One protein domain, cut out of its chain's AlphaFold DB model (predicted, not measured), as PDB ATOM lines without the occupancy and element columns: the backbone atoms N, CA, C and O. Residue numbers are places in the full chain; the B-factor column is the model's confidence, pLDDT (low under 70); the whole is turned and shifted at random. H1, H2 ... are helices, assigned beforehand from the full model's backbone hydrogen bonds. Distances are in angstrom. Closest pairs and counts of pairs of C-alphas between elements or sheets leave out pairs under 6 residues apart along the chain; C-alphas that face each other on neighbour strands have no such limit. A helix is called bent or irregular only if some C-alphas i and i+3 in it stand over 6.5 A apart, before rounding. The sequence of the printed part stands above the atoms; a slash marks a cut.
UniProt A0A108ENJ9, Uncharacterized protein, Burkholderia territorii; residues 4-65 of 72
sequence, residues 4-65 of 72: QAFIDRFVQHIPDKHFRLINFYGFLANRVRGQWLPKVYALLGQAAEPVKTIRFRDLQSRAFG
ATOM      1  N   GLN A   4     158.104 367.385 220.682       95.19
ATOM      2  CA  GLN A   4     157.319 366.349 221.346       95.19
ATOM      3  C   GLN A   4     157.120 365.135 220.432       95.19
ATOM      4  O   GLN A   4     157.380 364.004 220.831       95.19
ATOM      5  N   ALA A   5     156.793 365.378 219.161       95.25
ATOM      6  CA  ALA A   5     156.631 364.319 218.167       95.25
ATOM      7  C   ALA A   5     157.916 363.497 217.940       95.25
ATOM      8  O   ALA A   5     157.849 362.305 217.624       95.25
ATOM      9  N   PHE A   6     159.090 364.117 218.088       95.50
ATOM     10  CA  PHE A   6     160.364 363.400 218.059       95.50
ATOM     11  C   PHE A   6     160.531 362.501 219.289       95.50
ATOM     12  O   PHE A   6     160.863 361.326 219.136       95.50
ATOM     13  N   ILE A   7     160.273 363.040 220.486       95.25
ATOM     14  CA  ILE A   7     160.404 362.306 221.749       95.25
ATOM     15  C   ILE A   7     159.473 361.093 221.758       95.25
ATOM     16  O   ILE A   7     159.943 359.987 222.015       95.25
ATOM     17  N   ASP A   8     158.206 361.264 221.384       93.00
ATOM     18  CA  ASP A   8     157.207 360.190 221.392       93.00
ATOM     19  C   ASP A   8     157.615 359.026 220.473       93.00
ATOM     20  O   ASP A   8     157.525 357.852 220.838       93.00
ATOM     21  N   ARG A   9     158.148 359.338 219.284       92.50
ATOM     22  CA  ARG A   9     158.646 358.317 218.352       92.50
ATOM     23  C   ARG A   9     159.943 357.675 218.836       92.50
ATOM     24  O   ARG A   9     160.169 356.494 218.581       92.50
ATOM     25  N   PHE A  10     160.794 358.434 219.520       94.38
ATOM     26  CA  PHE A  10     162.039 357.922 220.080       94.38
ATOM     27  C   PHE A  10     161.769 356.908 221.198       94.38
ATOM     28  O   PHE A  10     162.364 355.831 221.203       94.38
ATOM     29  N   VAL A  11     160.824 357.199 222.096       94.06
ATOM     30  CA  VAL A  11     160.515 356.342 223.253       94.06
ATOM     31  C   VAL A  11     159.526 355.213 222.956       94.06
ATOM     32  O   VAL A  11     159.284 354.399 223.836       94.06
ATOM     33  N   GLN A  12     159.015 355.078 221.725       90.38
ATOM     34  CA  GLN A  12     158.012 354.060 221.347       90.38
ATOM     35  C   GLN A  12     158.402 352.605 221.674       90.38
ATOM     36  O   GLN A  12     157.552 351.725 221.762       90.38
ATOM     37  N   HIS A  13     159.703 352.330 221.781       84.88
ATOM     38  CA  HIS A  13     160.245 351.005 222.071       84.88
ATOM     39  C   HIS A  13     160.359 350.726 223.577       84.88
ATOM     40  O   HIS A  13     160.628 349.588 223.961       84.88
ATOM     41  N   ILE A  14     160.196 351.754 224.416       90.62
ATOM     42  CA  ILE A  14     160.255 351.676 225.874       90.62
ATOM     43  C   ILE A  14     158.834 351.390 226.370       90.62
ATOM     44  O   ILE A  14     157.959 352.243 226.236       90.62
ATOM     45  N   PRO A  15     158.568 350.198 226.917       86.75
ATOM     46  CA  PRO A  15     157.247 349.859 227.416       86.75
ATOM     47  C   PRO A  15     156.974 350.512 228.776       86.75
ATOM     48  O   PRO A  15     157.893 350.806 229.543       86.75
ATOM     49  N   ASP A  16     155.690 350.670 229.096       89.25
ATOM     50  CA  ASP A  16     155.246 351.256 230.358       89.25
ATOM     51  C   ASP A  16     155.696 350.458 231.587       89.25
ATOM     52  O   ASP A  16     155.935 349.243 231.560       89.25
ATOM     53  N   LYS A  17     155.746 351.150 232.728       89.06
ATOM     54  CA  LYS A  17     156.050 350.520 234.011       89.06
ATOM     55  C   LYS A  17     155.008 349.433 234.313       89.06
ATOM     56  O   LYS A  17     153.811 349.705 234.329       89.06
ATOM     57  N   HIS A  18     155.484 348.224 234.621       88.44
ATOM     58  CA  HIS A  18     154.688 347.002 234.843       88.44
ATOM     59  C   HIS A  18     154.054 346.386 233.587       88.44
ATOM     60  O   HIS A  18     153.266 345.444 233.702       88.44
ATOM     61  N   PHE A  19     154.419 346.845 232.390       86.56
ATOM     62  CA  PHE A  19     154.038 346.142 231.177       86.56
ATOM     63  C   PHE A  19     154.691 344.756 231.145       86.56
ATOM     64  O   PHE A  19     155.911 344.605 231.265       86.56
ATOM     65  N   ARG A  20     153.877 343.713 230.966       82.81
ATOM     66  CA  ARG A  20     154.384 342.352 230.795       82.81
ATOM     67  C   ARG A  20     154.875 342.190 229.361       82.81
ATOM     68  O   ARG A  20     154.092 341.855 228.476       82.81
ATOM     69  N   LEU A  21     156.174 342.392 229.136       79.94
ATOM     70  CA  LEU A  21     156.781 342.092 227.840       79.94
ATOM     71  C   LEU A  21     156.597 340.609 227.511       79.94
ATOM     72  O   LEU A  21     157.073 339.730 228.233       79.94
ATOM     73  N   ILE A  22     155.932 340.327 226.393       75.69
ATOM     74  CA  ILE A  22     155.825 338.974 225.856       75.69
ATOM     75  C   ILE A  22     156.905 338.816 224.789       75.69
ATOM     76  O   ILE A  22     156.717 339.177 223.629       75.69
ATOM     77  N   ASN A  23     158.052 338.273 225.186       70.56
ATOM     78  CA  ASN A  23     159.105 337.942 224.236       70.56
ATOM     79  C   ASN A  23     158.755 336.643 223.498       70.56
ATOM     80  O   ASN A  23     158.413 335.643 224.126       70.56
ATOM     81  N   PHE A  24     158.882 336.662 222.167       72.94
ATOM     82  CA  PHE A  24     158.754 335.482 221.302       72.94
ATOM     83  C   PHE A  24     157.391 334.773 221.402       72.94
ATOM     84  O   PHE A  24     157.320 333.580 221.696       72.94
ATOM     85  N   TYR A  25     156.294 335.492 221.150       76.81
ATOM     86  CA  TYR A  25     154.951 334.903 221.106       76.81
ATOM     87  C   TYR A  25     154.561 334.423 219.701       76.81
ATOM     88  O   TYR A  25     155.141 334.827 218.689       76.81
ATOM     89  N   GLY A  26     153.555 333.546 219.636       88.12
ATOM     90  CA  GLY A  26     152.981 333.082 218.373       88.12
ATOM     91  C   GLY A  26     154.018 332.400 217.480       88.12
ATOM     92  O   GLY A  26     154.733 331.498 217.917       88.12
ATOM     93  N   PHE A  27     154.115 332.848 216.228       90.12
ATOM     94  CA  PHE A  27     155.052 332.293 215.250       90.12
ATOM     95  C   PHE A  27     156.522 332.649 215.524       90.12
ATOM     96  O   PHE A  27     157.405 332.038 214.929       90.12
ATOM     97  N   LEU A  28     156.803 333.606 216.418       88.69
ATOM     98  CA  LEU A  28     158.168 333.970 216.812       88.69
ATOM     99  C   LEU A  28     158.704 333.112 217.965       88.69
ATOM    100  O   LEU A  28     159.896 333.181 218.261       88.69
ATOM    101  N   ALA A  29     157.863 332.285 218.596       90.56
ATOM    102  CA  ALA A  29     158.285 331.391 219.668       90.56
ATOM    103  C   ALA A  29     159.308 330.365 219.162       90.56
ATOM    104  O   ALA A  29     159.068 329.687 218.163       90.56
ATOM    105  N   ASN A  30     160.420 330.188 219.887       89.06
ATOM    106  CA  ASN A  30     161.550 329.345 219.462       89.06
ATOM    107  C   ASN A  30     161.138 327.935 219.009       89.06
ATOM    108  O   ASN A  30     161.657 327.434 218.017       89.06
ATOM    109  N   ARG A  31     160.156 327.327 219.689       91.38
ATOM    110  CA  ARG A  31     159.640 325.986 219.369       91.38
ATOM    111  C   ARG A  31     159.031 325.877 217.966       91.38
ATOM    112  O   ARG A  31     159.091 324.812 217.367       91.38
ATOM    113  N   VAL A  32     158.407 326.944 217.466       93.06
ATOM    114  CA  VAL A  32     157.621 326.914 216.218       93.06
ATOM    115  C   VAL A  32     158.168 327.864 215.145       93.06
ATOM    116  O   VAL A  32     157.783 327.769 213.981       93.06
ATOM    117  N   ARG A  33     159.112 328.741 215.504       91.25
ATOM    118  CA  ARG A  33     159.711 329.754 214.625       91.25
ATOM    119  C   ARG A  33     160.278 329.173 213.337       91.25
ATOM    120  O   ARG A  33     160.017 329.724 212.275       91.25
ATOM    121  N   GLY A  34     160.992 328.049 213.407       89.44
ATOM    122  CA  GLY A  34     161.556 327.404 212.215       89.44
ATOM    123  C   GLY A  34     160.502 326.954 211.196       89.44
ATOM    124  O   GLY A  34     160.788 326.909 210.006       89.44
ATOM    125  N   GLN A  35     159.276 326.668 211.642       92.81
ATOM    126  CA  GLN A  35     158.189 326.203 210.776       92.81
ATOM    127  C   GLN A  35     157.372 327.361 210.192       92.81
ATOM    128  O   GLN A  35     156.973 327.320 209.029       92.81
ATOM    129  N   TRP A  36     157.094 328.388 211.000       93.62
ATOM    130  CA  TRP A  36     156.172 329.461 210.616       93.62
ATOM    131  C   TRP A  36     156.860 330.687 210.030       93.62
ATOM    132  O   TRP A  36     156.313 331.298 209.114       93.62
ATOM    133  N   LEU A  37     158.055 331.039 210.505       91.56
ATOM    134  CA  LEU A  37     158.753 332.237 210.040       91.56
ATOM    135  C   LEU A  37     159.056 332.209 208.527       91.56
ATOM    136  O   LEU A  37     158.828 333.232 207.884       91.56
ATOM    137  N   PRO A  38     159.453 331.072 207.910       91.44
ATOM    138  CA  PRO A  38     159.625 331.008 206.456       91.44
ATOM    139  C   PRO A  38     158.336 331.296 205.674       91.44
ATOM    140  O   PRO A  38     158.378 331.954 204.638       91.44
ATOM    141  N   LYS A  39     157.176 330.853 206.182       93.50
ATOM    142  CA  LYS A  39     155.873 331.122 205.552       93.50
ATOM    143  C   LYS A  39     155.525 332.606 205.618       93.50
ATOM    144  O   LYS A  39     155.045 333.161 204.639       93.50
ATOM    145  N   VAL A  40     155.797 333.249 206.754       92.94
ATOM    146  CA  VAL A  40     155.594 334.694 206.924       92.94
ATOM    147  C   VAL A  40     156.483 335.481 205.959       92.94
ATOM    148  O   VAL A  40     155.987 336.377 205.288       92.94
ATOM    149  N   TYR A  41     157.758 335.111 205.817       94.25
ATOM    150  CA  TYR A  41     158.645 335.751 204.842       94.25
ATOM    151  C   TYR A  41     158.160 335.591 203.401       94.25
ATOM    152  O   TYR A  41     158.146 336.574 202.664       94.25
ATOM    153  N   ALA A  42     157.685 334.401 203.022       93.94
ATOM    154  CA  ALA A  42     157.101 334.180 201.700       93.94
ATOM    155  C   ALA A  42     155.867 335.066 201.453       93.94
ATOM    156  O   ALA A  42     155.750 335.666 200.388       93.94
ATOM    157  N   LEU A  43     154.981 335.200 202.447       95.81
ATOM    158  CA  LEU A  43     153.798 336.067 202.363       95.81
ATOM    159  C   LEU A  43     154.156 337.553 202.250       95.81
ATOM    160  O   LEU A  43     153.452 338.303 201.580       95.81
ATOM    161  N   LEU A  44     155.242 337.978 202.897       95.62
ATOM    162  CA  LEU A  44     155.727 339.358 202.873       95.62
ATOM    163  C   LEU A  44     156.659 339.657 201.687       95.62
ATOM    164  O   LEU A  44     157.117 340.791 201.557       95.62
ATOM    165  N   GLY A  45     156.981 338.666 200.850       94.56
ATOM    166  CA  GLY A  45     157.954 338.817 199.763       94.56
ATOM    167  C   GLY A  45     159.376 339.120 200.251       94.56
ATOM    168  O   GLY A  45     160.152 339.755 199.542       94.56
ATOM    169  N   GLN A  46     159.717 338.707 201.472       93.94
ATOM    170  CA  GLN A  46     161.023 338.944 202.084       93.94
ATOM    171  C   GLN A  46     161.947 337.742 201.877       93.94
ATOM    172  O   GLN A  46     161.542 336.590 202.034       93.94
ATOM    173  N   ALA A  47     163.217 338.007 201.572       88.88
ATOM    174  CA  ALA A  47     164.244 336.974 201.576       88.88
ATOM    175  C   ALA A  47     164.652 336.653 203.021       88.88
ATOM    176  O   ALA A  47     164.889 337.552 203.827       88.88
ATOM    177  N   ALA A  48     164.747 335.365 203.354       83.81
ATOM    178  CA  ALA A  48     165.269 334.951 204.648       83.81
ATOM    179  C   ALA A  48     166.784 335.197 204.699       83.81
ATOM    180  O   ALA A  48     167.527 334.686 203.860       83.81
ATOM    181  N   GLU A  49     167.243 335.944 205.704       82.00
ATOM    182  CA  GLU A  49     168.675 336.094 205.965       82.00
ATOM    183  C   GLU A  49     169.304 334.727 206.284       82.00
ATOM    184  O   GLU A  49     168.755 333.968 207.097       82.00
ATOM    185  N   PRO A  50     170.465 334.400 205.692       82.81
ATOM    186  CA  PRO A  50     171.165 333.169 206.008       82.81
ATOM    187  C   PRO A  50     171.624 333.184 207.468       82.81
ATOM    188  O   PRO A  50     172.058 334.208 208.003       82.81
ATOM    189  N   VAL A  51     171.567 332.019 208.118       81.69
ATOM    190  CA  VAL A  51     172.091 331.863 209.478       81.69
ATOM    191  C   VAL A  51     173.597 332.116 209.447       81.69
ATOM    192  O   VAL A  51     174.359 331.352 208.857       81.69
ATOM    193  N   LYS A  52     174.030 333.201 210.092       83.25
ATOM    194  CA  LYS A  52     175.448 333.530 210.259       83.25
ATOM    195  C   LYS A  52     175.962 332.792 211.487       83.25
ATOM    196  O   LYS A  52     175.649 333.167 212.615       83.25
ATOM    197  N   THR A  53     176.749 331.747 211.274       84.56
ATOM    198  CA  THR A  53     177.456 331.075 212.367       84.56
ATOM    199  C   THR A  53     178.648 331.933 212.765       84.56
ATOM    200  O   THR A  53     179.684 331.896 212.107       84.56
ATOM    201  N   ILE A  54     178.493 332.739 213.814       87.56
ATOM    202  CA  ILE A  54     179.585 333.545 214.362       87.56
ATOM    203  C   ILE A  54     180.249 332.740 215.480       87.56
ATOM    204  O   ILE A  54     179.575 332.326 216.426       87.56
ATOM    205  N   ARG A  55     181.556 332.492 215.379       90.31
ATOM    206  CA  ARG A  55     182.315 331.804 216.431       90.31
ATOM    207  C   ARG A  55     182.828 332.809 217.458       90.31
ATOM    208  O   ARG A  55     182.977 333.995 217.178       90.31
ATOM    209  N   PHE A  56     183.169 332.309 218.645       89.00
ATOM    210  CA  PHE A  56     183.788 333.118 219.698       89.00
ATOM    211  C   PHE A  56     185.044 333.860 219.209       89.00
ATOM    212  O   PHE A  56     185.182 335.053 219.465       89.00
ATOM    213  N   ARG A  57     185.912 333.178 218.441       91.56
ATOM    214  CA  ARG A  57     187.088 333.789 217.801       91.56
ATOM    215  C   ARG A  57     186.699 334.991 216.935       91.56
ATOM    216  O   ARG A  57     187.260 336.061 217.119       91.56
ATOM    217  N   ASP A  58     185.702 334.836 216.061       91.06
ATOM    218  CA  ASP A  58     185.251 335.905 215.159       91.06
ATOM    219  C   ASP A  58     184.729 337.126 215.931       91.06
ATOM    220  O   ASP A  58     184.976 338.263 215.532       91.06
ATOM    221  N   LEU A  59     184.015 336.899 217.041       91.38
ATOM    222  CA  LEU A  59     183.517 337.972 217.907       91.38
ATOM    223  C   LEU A  59     184.659 338.732 218.583       91.38
ATOM    224  O   LEU A  59     184.701 339.955 218.491       91.38
ATOM    225  N   GLN A  60     185.589 338.018 219.220       93.56
ATOM    226  CA  GLN A  60     186.756 338.615 219.882       93.56
ATOM    227  C   GLN A  60     187.624 339.398 218.896       93.56
ATOM    228  O   GLN A  60     187.969 340.548 219.156       93.56
ATOM    229  N   SER A  61     187.918 338.821 217.729       92.19
ATOM    230  CA  SER A  61     188.736 339.493 216.721       92.19
ATOM    231  C   SER A  61     188.048 340.727 216.140       92.19
ATOM    232  O   SER A  61     188.716 341.725 215.897       92.19
ATOM    233  N   ARG A  62     186.720 340.722 215.969       90.62
ATOM    234  CA  ARG A  62     185.981 341.922 215.532       90.62
ATOM    235  C   ARG A  62     185.877 342.993 216.612       90.62
ATOM    236  O   ARG A  62     185.923 344.171 216.283       90.62
ATOM    237  N   ALA A  63     185.692 342.593 217.867       93.94
ATOM    238  CA  ALA A  63     185.505 343.525 218.973       93.94
ATOM    239  C   ALA A  63     186.822 344.178 219.416       93.94
ATOM    240  O   ALA A  63     186.837 345.371 219.707       93.94
ATOM    241  N   PHE A  64     187.917 343.412 219.446       93.69
ATOM    242  CA  PHE A  64     189.188 343.842 220.040       93.69
ATOM    243  C   PHE A  64     190.376 343.805 219.073       93.69
ATOM    244  O   PHE A  64     191.464 344.232 219.442       93.69
ATOM    245  N   GLY A  65     190.203 343.302 217.846       91.94
ATOM    246  CA  GLY A  65     191.274 343.244 216.842       91.94
ATOM    247  C   GLY A  65     192.341 342.175 217.100       91.94
ATOM    248  O   GLY A  65     193.349 342.151 216.401       91.94
TER     249      GLY A  65
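AT A GLANCE: This is residues 4 to 65 of the 72 residues of an uncharacterized protein of Burkholderia territorii (UniProt A0A108ENJ9). Picture a wide, open V with no core: H2, the longest helix by residues, lies at its corner, and two arms reach away from there, one ending in the short helix H1 and the other in the short helix H3. The space between the arms is empty, and no helix touches another; residues 4 to 23 and residues 49 to 65, which make the arms, stand free. The printed part has 62 residues with three named helices, in the order H1, H2, H3, and no named strand; the class is all helix, with 31 of the 62 residues in the helices. The whole is extended, with a radius of gyration of the C-alphas of 17.6 A, and the C-alphas span 42 by 37 by 25 A along their three main axes.

HOW THE PARTS SIT: Start at H2, residues 30 to 43, and look outward from it. Going back along the chain you reach H1, residues 4 to 11, which is apart from H2, with no C-alpha of the one within 8 A of the other. Going forward you reach H3, residues 56 to 64, which is apart from H2 by the same test. H1 and H3 are apart too. In the backbone, every pair of O i and N i+4 is within hydrogen-bond range in H1 and H3, while in H2 this holds for 6 of 10 pairs. H2 is irregular: C-alphas 31 and 34 are 7.5 A apart.

IN THESE COORDINATES: Find C-alpha 30 of Asn 30 at (161.550, 329.345, 219.462); from there H2 runs 19.9 A to C-alpha 43 of Leu 43 at (153.798, 336.067, 202.363). For H1, look at C-alpha 4 of Gln 4 at (157.319, 366.349, 221.346), where the printed part begins; the helix runs 10.7 A to C-alpha 11 of Val 11. H3 runs 12.0 A from Phe 56 to C-alpha 64 of Phe 64 at (189.188, 343.842, 220.040).

THE WHOLE: The two C-alphas farthest apart are those of Gln 4 and Arg 57, at 44.3 A, and the first and last printed C-alphas, of Gln 4 and Gly 65, are 41.3 A apart. Both links are long: residues 12 to 29, 18 residues, join H1 to H2, and residues 44 to 55, 12 residues, join H2 to H3. The printed part has no cut. The mean pLDDT of the printed part is 89.3, and no printed residue is under 70.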